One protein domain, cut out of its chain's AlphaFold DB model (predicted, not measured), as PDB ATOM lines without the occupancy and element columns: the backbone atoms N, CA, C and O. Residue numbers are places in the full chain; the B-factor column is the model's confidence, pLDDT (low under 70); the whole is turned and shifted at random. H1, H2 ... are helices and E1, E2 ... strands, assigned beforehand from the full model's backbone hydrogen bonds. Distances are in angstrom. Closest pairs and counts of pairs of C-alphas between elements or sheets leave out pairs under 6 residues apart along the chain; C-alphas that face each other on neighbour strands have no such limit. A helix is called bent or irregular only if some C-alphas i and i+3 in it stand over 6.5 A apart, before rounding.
ATOM      1  N   VAL A   2     223.188 156.914 159.927       95.75
ATOM      2  CA  VAL A   2     221.991 156.280 159.369       95.75
ATOM      3  C   VAL A   2     222.429 155.084 158.538       95.75
ATOM      4  O   VAL A   2     223.361 155.203 157.750       95.75
ATOM      5  N   ARG A   3     221.796 153.933 158.759       95.75
ATOM      6  CA  ARG A   3     222.005 152.714 157.972       95.75
ATOM      7  C   ARG A   3     220.733 152.353 157.229       95.75
ATOM      8  O   ARG A   3     219.658 152.804 157.615       95.75
ATOM      9  N   PHE A   4     220.863 151.528 156.200       94.44
ATOM     10  CA  PHE A   4     219.777 151.212 155.280       94.44
ATOM     11  C   PHE A   4     219.492 149.714 155.245       94.44
ATOM     12  O   PHE A   4     220.401 148.912 155.034       94.44
ATOM     13  N   ASN A   5     218.218 149.357 155.389       94.00
ATOM     14  CA  ASN A   5     217.672 148.020 155.184       94.00
ATOM     15  C   ASN A   5     218.442 146.945 155.969       94.00
ATOM     16  O   ASN A   5     218.488 146.983 157.196       94.00
ATOM     17  N   ASN A   6     219.065 145.998 155.265       91.88
ATOM     18  CA  ASN A   6     219.823 144.906 155.875       91.88
ATOM     19  C   ASN A   6     221.197 145.349 156.413       91.88
ATOM     20  O   ASN A   6     221.808 144.597 157.164       91.88
ATOM     21  N   ALA A   7     221.663 146.554 156.054       90.38
ATOM     22  CA  ALA A   7     222.933 147.137 156.481       90.38
ATOM     23  C   ALA A   7     224.114 146.156 156.364       90.38
ATOM     24  O   ALA A   7     224.747 145.816 157.366       90.38
ATOM     25  N   LEU A   8     224.378 145.693 155.137       86.19
ATOM     26  CA  LEU A   8     225.479 144.773 154.840       86.19
ATOM     27  C   LEU A   8     226.798 145.263 155.461       86.19
ATOM     28  O   LEU A   8     227.063 146.463 155.526       86.19
ATOM     29  N   GLY A   9     227.579 144.323 155.996       85.12
ATOM     30  CA  GLY A   9     228.835 144.614 156.694       85.12
ATOM     31  C   GLY A   9     228.681 145.225 158.095       85.12
ATOM     32  O   GLY A   9     229.684 145.647 158.683       85.12
ATOM     33  N   PHE A  10     227.464 145.324 158.654       90.00
ATOM     34  CA  PHE A  10     227.255 145.796 160.027       90.00
ATOM     35  C   PHE A  10     227.987 144.912 161.043       90.00
ATOM     36  O   PHE A  10     227.823 143.695 161.063       90.00
ATOM     37  N   GLY A  11     228.763 145.550 161.918       85.62
ATOM     38  CA  GLY A  11     229.579 144.873 162.921       85.62
ATOM     39  C   GLY A  11     230.873 144.244 162.394       85.62
ATOM     40  O   GLY A  11     231.589 143.616 163.164       85.62
ATOM     41  N   GLY A  12     231.170 144.441 161.108       88.81
ATOM     42  CA  GLY A  12     232.465 144.171 160.485       88.81
ATOM     43  C   GLY A  12     233.053 145.457 159.899       88.81
ATOM     44  O   GLY A  12     233.141 146.473 160.593       88.81
ATOM     45  N   GLY A  13     233.392 145.436 158.605       81.12
ATOM     46  CA  GLY A  13     234.076 146.529 157.894       81.12
ATOM     47  C   GLY A  13     233.374 147.892 157.927       81.12
ATOM     48  O   GLY A  13     234.025 148.923 157.790       81.12
ATOM     49  N   THR A  14     232.065 147.933 158.201       83.00
ATOM     50  CA  THR A  14     231.298 149.192 158.246       83.00
ATOM     51  C   THR A  14     231.051 149.717 159.668       83.00
ATOM     52  O   THR A  14     230.376 150.734 159.844       83.00
ATOM     53  N   GLY A  15     231.562 149.043 160.707       88.75
ATOM     54  CA  GLY A  15     231.441 149.433 162.118       88.75
ATOM     55  C   GLY A  15     230.097 149.095 162.791       88.75
ATOM     56  O   GLY A  15     229.205 148.492 162.195       88.75
ATOM     57  N   HIS A  16     229.940 149.507 164.059       91.62
ATOM     58  CA  HIS A  16     228.838 149.065 164.943       91.62
ATOM     59  C   HIS A  16     227.814 150.147 165.324       91.62
ATOM     60  O   HIS A  16     226.770 149.842 165.899       91.62
ATOM     61  N   ARG A  17     228.073 151.430 165.046       93.19
ATOM     62  CA  ARG A  17     227.159 152.505 165.468       93.19
ATOM     63  C   ARG A  17     225.939 152.587 164.547       93.19
ATOM     64  O   ARG A  17     226.091 152.661 163.324       93.19
ATOM     65  N   VAL A  18     224.743 152.667 165.138       96.50
ATOM     66  CA  VAL A  18     223.470 152.917 164.440       96.50
ATOM     67  C   VAL A  18     222.638 153.896 165.258       96.50
ATOM     68  O   VAL A  18     222.142 153.560 166.325       96.50
ATOM     69  N   THR A  19     222.484 155.131 164.778       96.94
ATOM     70  CA  THR A  19     221.521 156.059 165.402       96.94
ATOM     71  C   THR A  19     220.134 155.840 164.817       96.94
ATOM     72  O   THR A  19     219.161 155.770 165.549       96.94
ATOM     73  N   HIS A  20     220.061 155.681 163.494       98.25
ATOM     74  CA  HIS A  20     218.815 155.417 162.788       98.25
ATOM     75  C   HIS A  20     219.017 154.247 161.830       98.25
ATOM     76  O   HIS A  20     220.024 154.211 161.116       98.25
ATOM     77  N   LEU A  21     218.064 153.321 161.799       98.44
ATOM     78  CA  LEU A  21     217.955 152.319 160.745       98.44
ATOM     79  C   LEU A  21     216.775 152.687 159.843       98.44
ATOM     80  O   LEU A  21     215.620 152.633 160.261       98.44
ATOM     81  N   ALA A  22     217.075 153.102 158.616       98.44
ATOM     82  CA  ALA A  22     216.076 153.326 157.589       98.44
ATOM     83  C   ALA A  22     215.661 151.982 156.992       98.44
ATOM     84  O   ALA A  22     216.487 151.271 156.425       98.44
ATOM     85  N   LEU A  23     214.387 151.641 157.135       98.31
ATOM     86  CA  LEU A  23     213.802 150.407 156.637       98.31
ATOM     87  C   LEU A  23     212.843 150.775 155.520       98.31
ATOM     88  O   LEU A  23     211.858 151.467 155.773       98.31
ATOM     89  N   VAL A  24     213.112 150.308 154.298       97.06
ATOM     90  CA  VAL A  24     212.123 150.375 153.222       97.06
ATOM     91  C   VAL A  24     210.791 149.831 153.745       97.06
ATOM     92  O   VAL A  24     210.758 148.826 154.444       97.06
ATOM     93  N   ASN A  25     209.693 150.527 153.475       97.88
ATOM     94  CA  ASN A  25     208.351 150.169 153.948       97.88
ATOM     95  C   ASN A  25     207.366 149.926 152.799       97.88
ATOM     96  O   ASN A  25     206.152 149.864 153.015       97.88
ATOM     97  N   ARG A  26     207.897 149.770 151.579       94.81
ATOM     98  CA  ARG A  26     207.160 149.349 150.390       94.81
ATOM     99  C   ARG A  26     207.849 148.185 149.668       94.81
ATOM    100  O   ARG A  26     209.054 147.997 149.806       94.81
ATOM    101  N   GLY A  27     207.089 147.422 148.887       92.75
ATOM    102  CA  GLY A  27     207.594 146.320 148.061       92.75
ATOM    103  C   GLY A  27     207.783 145.000 148.818       92.75
ATOM    104  O   GLY A  27     207.142 144.761 149.839       92.75
ATOM    105  N   GLY A  28     208.647 144.125 148.292       93.25
ATOM    106  CA  GLY A  28     208.815 142.747 148.782       93.25
ATOM    107  C   GLY A  28     209.682 142.599 150.035       93.25
ATOM    108  O   GLY A  28     209.361 141.802 150.912       93.25
ATOM    109  N   GLN A  29     210.736 143.405 150.187       94.75
ATOM    110  CA  GLN A  29     211.664 143.273 151.317       94.75
ATOM    111  C   GLN A  29     210.983 143.374 152.705       94.75
ATOM    112  O   GLN A  29     211.307 142.564 153.579       94.75
ATOM    113  N   PRO A  30     210.024 144.292 152.943       96.81
ATOM    114  CA  PRO A  30     209.275 144.328 154.200       96.81
ATOM    115  C   PRO A  30     208.458 143.066 154.457       96.81
ATOM    116  O   PRO A  30     208.384 142.616 155.597       96.81
ATOM    117  N   ARG A  31     207.871 142.472 153.411       96.19
ATOM    118  CA  ARG A  31     207.116 141.216 153.510       96.19
ATOM    119  C   ARG A  31     208.011 140.087 154.020       96.19
ATOM    120  O   ARG A  31     207.605 139.351 154.915       96.19
ATOM    121  N   GLU A  32     209.241 139.992 153.517       96.75
ATOM    122  CA  GLU A  32     210.235 139.021 153.997       96.75
ATOM    123  C   GLU A  32     210.599 139.249 155.470       96.75
ATOM    124  O   GLU A  32     210.612 138.313 156.266       96.75
ATOM    125  N   TRP A  33     210.850 140.501 155.867       97.75
ATOM    126  CA  TRP A  33     211.146 140.846 157.261       97.75
ATOM    127  C   TRP A  33     209.985 140.541 158.209       97.75
ATOM    128  O   TRP A  33     210.196 140.099 159.336       97.75
ATOM    129  N   LEU A  34     208.750 140.761 157.760       97.62
ATOM    130  CA  LEU A  34     207.550 140.444 158.530       97.62
ATOM    131  C   LEU A  34     207.330 138.929 158.644       97.62
ATOM    132  O   LEU A  34     206.840 138.471 159.679       97.62
ATOM    133  N   ALA A  35     207.736 138.140 157.649       97.31
ATOM    134  CA  ALA A  35     207.723 136.678 157.733       97.31
ATOM    135  C   ALA A  35     208.825 136.120 158.658       97.31
ATOM    136  O   ALA A  35     208.638 135.081 159.294       97.31
ATOM    137  N   ASP A  36     209.955 136.821 158.787       97.62
ATOM    138  CA  ASP A  36     211.060 136.435 159.665       97.62
ATOM    139  C   ASP A  36     210.716 136.661 161.151       97.62
ATOM    140  O   ASP A  36     210.618 137.790 161.645       97.62
ATOM    141  N   ARG A  37     210.566 135.563 161.904       96.00
ATOM    142  CA  ARG A  37     210.303 135.597 163.355       96.00
ATOM    143  C   ARG A  37     211.470 136.173 164.160       96.00
ATOM    144  O   ARG A  37     211.238 136.720 165.231       96.00
ATOM    145  N   ARG A  38     212.696 136.093 163.638       96.94
ATOM    146  CA  ARG A  38     213.922 136.600 164.271       96.94
ATOM    147  C   ARG A  38     214.310 137.991 163.778       96.94
ATOM    148  O   ARG A  38     215.378 138.486 164.126       96.94
ATOM    149  N   PHE A  39     213.450 138.671 163.015       97.88
ATOM    150  CA  PHE A  39     213.756 139.999 162.480       97.88
ATOM    151  C   PHE A  39     214.214 140.993 163.562       97.88
ATOM    152  O   PHE A  39     215.203 141.699 163.377       97.88
ATOM    153  N   LEU A  40     213.540 141.007 164.717       97.94
ATOM    154  CA  LEU A  40     213.887 141.888 165.838       97.94
ATOM    155  C   LEU A  40     215.187 141.490 166.552       97.94
ATOM    156  O   LEU A  40     215.776 142.310 167.250       97.94
ATOM    157  N   GLU A  41     215.641 140.250 166.379       97.31
ATOM    158  CA  GLU A  41     216.878 139.737 166.970       97.31
ATOM    159  C   GLU A  41     218.111 140.102 166.136       97.31
ATOM    160  O   GLU A  41     219.232 140.030 166.644       97.31
ATOM    161  N   ARG A  42     217.920 140.529 164.878       96.56
ATOM    162  CA  ARG A  42     219.014 140.900 163.974       96.56
ATOM    163  C   ARG A  42     219.911 141.962 164.631       96.56
ATOM    164  O   ARG A  42     219.390 142.975 165.109       96.56
ATOM    165  N   PRO A  43     221.251 141.802 164.612       95.81
ATOM    166  CA  PRO A  43     222.161 142.699 165.327       95.81
ATOM    167  C   PRO A  43     221.958 144.185 165.012       95.81
ATOM    168  O   PRO A  43     221.897 145.002 165.929       95.81
ATOM    169  N   VAL A  44     221.783 144.544 163.735       96.62
ATOM    170  CA  VAL A  44     221.565 145.942 163.327       96.62
ATOM    171  C   VAL A  44     220.237 146.505 163.842       96.62
ATOM    172  O   VAL A  44     220.175 147.669 164.230       96.62
ATOM    173  N   VAL A  45     219.186 145.678 163.901       97.69
ATOM    174  CA  VAL A  45     217.862 146.080 164.395       97.69
ATOM    175  C   VAL A  45     217.921 146.324 165.900       97.69
ATOM    176  O   VAL A  45     217.438 147.351 166.370       97.69
ATOM    177  N   ARG A  46     218.591 145.443 166.655       96.31
ATOM    178  CA  ARG A  46     218.806 145.619 168.102       96.31
ATOM    179  C   ARG A  46     219.674 146.831 168.434       96.31
ATOM    180  O   ARG A  46     219.458 147.468 169.464       96.31
ATOM    181  N   ALA A  47     220.661 147.129 167.591       96.75
ATOM    182  CA  ALA A  47     221.576 148.251 167.781       96.75
ATOM    183  C   ALA A  47     220.961 149.613 167.413       96.75
ATOM    184  O   ALA A  47     221.481 150.647 167.837       96.75
ATOM    185  N   ALA A  48     219.886 149.635 166.619       98.19
ATOM    186  CA  ALA A  48     219.237 150.867 166.190       98.19
ATOM    187  C   ALA A  48     218.584 151.607 167.370       98.19
ATOM    188  O   ALA A  48     217.804 151.044 168.137       98.19
ATOM    189  N   GLN A  49     218.883 152.902 167.494       98.38
ATOM    190  CA  GLN A  49     218.275 153.761 168.517       98.38
ATOM    191  C   GLN A  49     216.909 154.309 168.080       98.38
ATOM    192  O   GLN A  49     216.063 154.586 168.928       98.38
ATOM    193  N   ALA A  50     216.690 154.436 166.771       98.56
ATOM    194  CA  ALA A  50     215.438 154.837 166.144       98.56
ATOM    195  C   ALA A  50     215.329 154.234 164.732       98.56
ATOM    196  O   ALA A  50     216.319 153.770 164.155       98.56
ATOM    197  N   PHE A  51     214.130 154.275 164.158       98.75
ATOM    198  CA  PHE A  51     213.844 153.784 162.811       98.75
ATOM    199  C   PHE A  51     213.324 154.901 161.910       98.75
ATOM    200  O   PHE A  51     212.691 155.841 162.388       98.75
ATOM    201  N   ILE A  52     213.574 154.787 160.606       98.75
ATOM    202  CA  ILE A  52     213.001 155.672 159.584       98.75
ATOM    203  C   ILE A  52     212.246 154.812 158.572       98.75
ATOM    204  O   ILE A  52     212.817 153.867 158.032       98.75
ATOM    205  N   LEU A  53     210.987 155.151 158.304       98.69
ATOM    206  CA  LEU A  53     210.179 154.569 157.236       98.69
ATOM    207  C   LEU A  53     210.084 155.613 156.108       98.69
ATOM    208  O   LEU A  53     209.466 156.662 156.305       98.69
ATOM    209  N   PRO A  54     210.768 155.398 154.970       97.81
ATOM    210  CA  PRO A  54     211.043 156.443 153.989       97.81
ATOM    211  C   PRO A  54     209.852 156.809 153.103       97.81
ATOM    212  O   PRO A  54     209.809 157.923 152.591       97.81
ATOM    213  N   PHE A  55     208.903 155.897 152.903       97.31
ATOM    214  CA  PHE A  55     207.732 156.159 152.075       97.31
ATOM    215  C   PHE A  55     206.530 156.545 152.938       97.31
ATOM    216  O   PHE A  55     206.319 155.925 153.981       97.31
ATOM    217  N   PRO A  56     205.682 157.484 152.500       96.31
ATOM    218  CA  PRO A  56     204.448 157.794 153.204       96.31
ATOM    219  C   PRO A  56     203.516 156.573 153.234       96.31
ATOM    220  O   PRO A  56     203.499 155.739 152.315       96.31
ATOM    221  N   MET A  57     202.749 156.456 154.317       96.75
ATOM    222  CA  MET A  57     201.793 155.367 154.501       96.75
ATOM    223  C   MET A  57     200.646 155.502 153.499       96.75
ATOM    224  O   MET A  57     199.972 156.528 153.471       96.75
ATOM    225  N   LEU A  58     200.389 154.449 152.720       94.69
ATOM    226  CA  LEU A  58     199.226 154.429 151.839       94.69
ATOM    227  C   LEU A  58     197.927 154.262 152.650       94.69
ATOM    228  O   LEU A  58     197.894 153.484 153.623       94.69
ATOM    229  N   PRO A  59     196.838 154.939 152.241       95.12
ATOM    230  CA  PRO A  59     195.490 154.583 152.673       95.12
ATOM    231  C   PRO A  59     195.210 153.095 152.407       95.12
ATOM    232  O   PRO A  59     195.793 152.505 151.496       95.12
ATOM    233  N   ALA A  60     194.390 152.464 153.245       93.25
ATOM    234  CA  ALA A  60     194.191 151.011 153.197       93.25
ATOM    235  C   ALA A  60     193.533 150.574 151.878       93.25
ATOM    236  O   ALA A  60     193.925 149.577 151.281       93.25
ATOM    237  N   GLU A  61     192.603 151.388 151.391       94.69
ATOM    238  CA  GLU A  61     191.911 151.273 150.114       94.69
ATOM    239  C   GLU A  61     192.844 151.361 148.896       94.69
ATOM    240  O   GLU A  61     192.537 150.806 147.848       94.69
ATOM    241  N   HIS A  62     194.007 152.005 149.036       93.44
ATOM    242  CA  HIS A  62     195.025 152.095 147.985       93.44
ATOM    243  C   HIS A  62     196.102 151.005 148.101       93.44
ATOM    244  O   HIS A  62     197.072 151.017 147.346       93.44
ATOM    245  N   ASN A  63     195.967 150.084 149.059       95.62
ATOM    246  CA  ASN A  63     196.939 149.023 149.334       95.62
ATOM    247  C   ASN A  63     196.384 147.618 149.045       95.62
ATOM    248  O   ASN A  63     196.799 146.644 149.669       95.62
ATOM    249  N   VAL A  64     195.411 147.530 148.140       92.38
ATOM    250  CA  VAL A  64     194.718 146.303 147.725       92.38
ATOM    251  C   VAL A  64     194.661 146.239 146.189       92.38
ATOM    252  O   VAL A  64     194.746 147.287 145.546       92.38
ATOM    253  N   PRO A  65     194.505 145.050 145.569       90.25
ATOM    254  CA  PRO A  65     194.364 143.725 146.186       90.25
ATOM    255  C   PRO A  65     195.678 143.128 146.706       90.25
ATOM    256  O   PRO A  65     195.646 142.424 147.709       90.25
ATOM    257  N   GLU A  66     196.817 143.430 146.077       90.38
ATOM    258  CA  GLU A  66     198.138 142.999 146.555       90.38
ATOM    259  C   GLU A  66     198.793 144.139 147.354       90.38
ATOM    260  O   GLU A  66     199.027 145.217 146.795       90.38
ATOM    261  N   PRO A  67     199.112 143.931 148.643       92.25
ATOM    262  CA  PRO A  67     199.742 144.955 149.462       92.25
ATOM    263  C   PRO A  67     201.145 145.311 148.972       92.25
ATOM    264  O   PRO A  67     202.039 144.466 148.892       92.25
ATOM    265  N   ILE A  68     201.370 146.603 148.737       94.44
ATOM    266  CA  ILE A  68     202.699 147.147 148.436       94.44
ATOM    267  C   ILE A  68     203.261 147.980 149.582       94.44
ATOM    268  O   ILE A  68     204.466 148.183 149.631       94.44
ATOM    269  N   CYS A  69     202.426 148.488 150.488       97.12
ATOM    270  CA  CYS A  69     202.802 149.294 151.641       97.12
ATOM    271  C   CYS A  69     202.650 148.472 152.919       97.12
ATOM    272  O   CYS A  69     201.561 148.014 153.243       97.12
ATOM    273  N   TRP A  70     203.740 148.354 153.673       97.94
ATOM    274  CA  TRP A  70     203.830 147.523 154.878       97.94
ATOM    275  C   TRP A  70     204.025 148.363 156.142       97.94
ATOM    276  O   TRP A  70     204.638 147.938 157.120       97.94
ATOM    277  N   THR A  71     203.598 149.626 156.101       98.19
ATOM    278  CA  THR A  71     203.945 150.610 157.136       98.19
ATOM    279  C   THR A  71     203.266 150.291 158.459       98.19
ATOM    280  O   THR A  71     203.909 150.366 159.503       98.19
ATOM    281  N   ARG A  72     201.986 149.901 158.432       97.81
ATOM    282  CA  ARG A  72     201.219 149.574 159.646       97.81
ATOM    283  C   ARG A  72     201.805 148.339 160.330       97.81
ATOM    284  O   ARG A  72     201.997 148.323 161.543       97.81
ATOM    285  N   GLU A  73     202.156 147.343 159.533       98.19
ATOM    286  CA  GLU A  73     202.720 146.069 159.949       98.19
ATOM    287  C   GLU A  73     204.132 146.250 160.509       98.19
ATOM    288  O   GLU A  73     204.448 145.707 161.566       98.19
ATOM    289  N   LEU A  74     204.971 147.062 159.855       98.44
ATOM    290  CA  LEU A  74     206.299 147.408 160.363       98.44
ATOM    291  C   LEU A  74     206.217 148.204 161.668       98.44
ATOM    292  O   LEU A  74     206.951 147.895 162.603       98.44
ATOM    293  N   LEU A  75     205.309 149.180 161.778       98.50
ATOM    294  CA  LEU A  75     205.086 149.914 163.029       98.50
ATOM    295  C   LEU A  75     204.685 148.964 164.164       98.50
ATOM    296  O   LEU A  75     205.262 149.023 165.250       98.50
ATOM    297  N   ALA A  76     203.753 148.043 163.906       98.44
ATOM    298  CA  ALA A  76     203.348 147.031 164.875       98.44
ATOM    299  C   ALA A  76     204.508 146.092 165.249       98.44
ATOM    300  O   ALA A  76     204.712 145.809 166.430       98.44
ATOM    301  N   ARG A  77     205.303 145.651 164.265       98.31
ATOM    302  CA  ARG A  77     206.464 144.777 164.472       98.31
ATOM    303  C   ARG A  77     207.559 145.451 165.295       98.31
ATOM    304  O   ARG A  77     208.176 144.783 166.116       98.31
ATOM    305  N   LEU A  78     207.811 146.743 165.089       98.38
ATOM    306  CA  LEU A  78     208.864 147.492 165.781       98.38
ATOM    307  C   LEU A  78     208.443 147.976 167.175       98.38
ATOM    308  O   LEU A  78     209.307 148.211 168.019       98.38
ATOM    309  N   ARG A  79     207.133 148.091 167.442       98.12
ATOM    310  CA  ARG A  79     206.576 148.590 168.713       98.12
ATOM    311  C   ARG A  79     207.202 147.968 169.976       98.12
ATOM    312  O   ARG A  79     207.511 148.740 170.883       98.12
ATOM    313  N   PRO A  80     207.444 146.643 170.071       97.75
ATOM    314  CA  PRO A  80     208.037 146.037 171.267       97.75
ATOM    315  C   PRO A  80     209.453 146.526 171.596       97.75
ATOM    316  O   PRO A  80     209.882 146.405 172.737       97.75
ATOM    317  N   LEU A  81     210.183 147.091 170.626       97.50
ATOM    318  CA  LEU A  81     211.526 147.626 170.863       97.50
ATOM    319  C   LEU A  81     211.513 148.943 171.656       97.50
ATOM    320  O   LEU A  81     212.566 149.377 172.122       97.50
ATOM    321  N   GLY A  82     210.357 149.610 171.772       97.94
ATOM    322  CA  GLY A  82     210.224 150.882 172.489       97.94
ATOM    323  C   GLY A  82     211.059 152.024 171.897       97.94
ATOM    324  O   GLY A  82     211.396 152.971 172.604       97.94
ATOM    325  N   ARG A  83     211.446 151.928 170.617       98.38
ATOM    326  CA  ARG A  83     212.262 152.935 169.923       98.38
ATOM    327  C   ARG A  83     211.395 153.862 169.067       98.38
ATOM    328  O   ARG A  83     210.409 153.392 168.496       98.38
ATOM    329  N   PRO A  84     211.770 155.145 168.916       98.44
ATOM    330  CA  PRO A  84     211.086 156.052 168.002       98.44
ATOM    331  C   PRO A  84     211.097 155.530 166.562       98.44
ATOM    332  O   PRO A  84     212.109 155.005 166.088       98.44
ATOM    333  N   VAL A  85     209.985 155.730 165.856       98.56
ATOM    334  CA  VAL A  85     209.863 155.460 164.420       98.56
ATOM    335  C   VAL A  85     209.435 156.747 163.723       98.56
ATOM    336  O   VAL A  85     208.380 157.298 164.025       98.56
ATOM    337  N   LEU A  86     210.263 157.227 162.798       97.94
ATOM    338  CA  LEU A  86     210.006 158.413 161.989       97.94
ATOM    339  C   LEU A  86     209.441 157.982 160.635       97.94
ATOM    340  O   LEU A  86     210.138 157.342 159.850       97.94
ATOM    341  N   LEU A  87     208.191 158.335 160.352       98.38
ATOM    342  CA  LEU A  87     207.605 158.189 159.022       98.38
ATOM    343  C   LEU A  87     207.872 159.470 158.229       98.38
ATOM    344  O   LEU A  87     207.475 160.550 158.669       98.38
ATOM    345  N   LEU A  88     208.551 159.366 157.085       98.06
ATOM    346  CA  LEU A  88     208.787 160.538 156.245       98.06
ATOM    347  C   LEU A  88     207.462 161.017 155.621       98.06
ATOM    348  O   LEU A  88     206.661 160.188 155.179       98.06
TER     349      LEU A  88
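This is residues 2 to 88 of the 172 residues of the protein "Protein of unassigned function" of Methylobacterium oryzae CBMB20 (UniProt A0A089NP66). A small sheet of four short parallel strands, E1 to E4, has the helix H3 over one face at its E3 and E4 end, while H2 only grazes the sheet and H1 packs on H3 without being on the sheet. Two long loops, residues 5 to 19 and 54 to 70, reach out at opposite ends and make the length; within the second, residues 61 to 66 stick out free. The printed part has 87 residues, with three named helices and four named strands in the order E1 E2 H1 H2 E3 H3 E4; the sheet's order is E1 E2 E3 E4. The class is mixed, helices and strands, with under half of the residues, 37, in named elements. The whole is compact, with a radius of gyration of the C-alphas of 13.0 A, yet only just elongated, spanning 42 by 21 by 21 A.

E1 is residues 2 to 4, beginning at C-alpha 2 (221.991, 156.280, 159.369), and E2 is residues 20 to 22. H1, residues 28 to 35, is 10.9 A long, and H2 is residues 43 to 47. E3, residues 50 to 53, is 10.3 A long. H3, residues 71 to 81, is 16.0 A long, from C-alpha 71 (203.945, 150.610, 157.136); it is irregular, with C-alphas 77 and 80 7.1 A apart. E4, residues 85 to 87, ends at C-alpha 87 (207.605, 158.189, 159.022).

E1 and E4 are the edge strands. E1 and E2 are parallel at 28 degrees, with N 22 and O 3 at 2.8 A. E2 and E3 are parallel at 21 degrees, with N 21 and O 50 at 3.0 A. E3 and E4 are parallel at 24 degrees, with N 86 and O 51 at 2.8 A; these three N and O pairs are within hydrogen-bond range. E2, H1 H2, E3 and E3, H3, E4 are strand-helix-strand units, parallel neighbour strands joined through helices, each with a right-handed crossover. H3 and the sheet make two layers, a helix on one face of a sheet, at a height over the sheet of 9.9 A. H3 lies over E3 and, only just, over E4, where 3 of its 11 C-alphas fall; on the local plane, fitted to just 6 C-alphas, it runs along the strands, at 4 degrees to E3. H2 only grazes the sheet, with residues 44 to 47. H1 touches H3 at a steep tilt of 44 degrees, the same way, the closest C-alphas being those of Leu 34 and Leu 74, 7.3 A apart. H2 and H3 are only just apart, at 8.0 A. In H1 and H2 every O i to N i+4 pair is within hydrogen-bond range; in H3, 5 of 7 are.

The two C-alphas farthest apart, those of Gly 13 and Glu 61, are 43.1 A apart. The printed part has no cut. The links E1 to E2, 15 residues, and E3 to H3, 17 residues, are long. The mean pLDDT of the printed part is 95.5, and no printed residue is under 70.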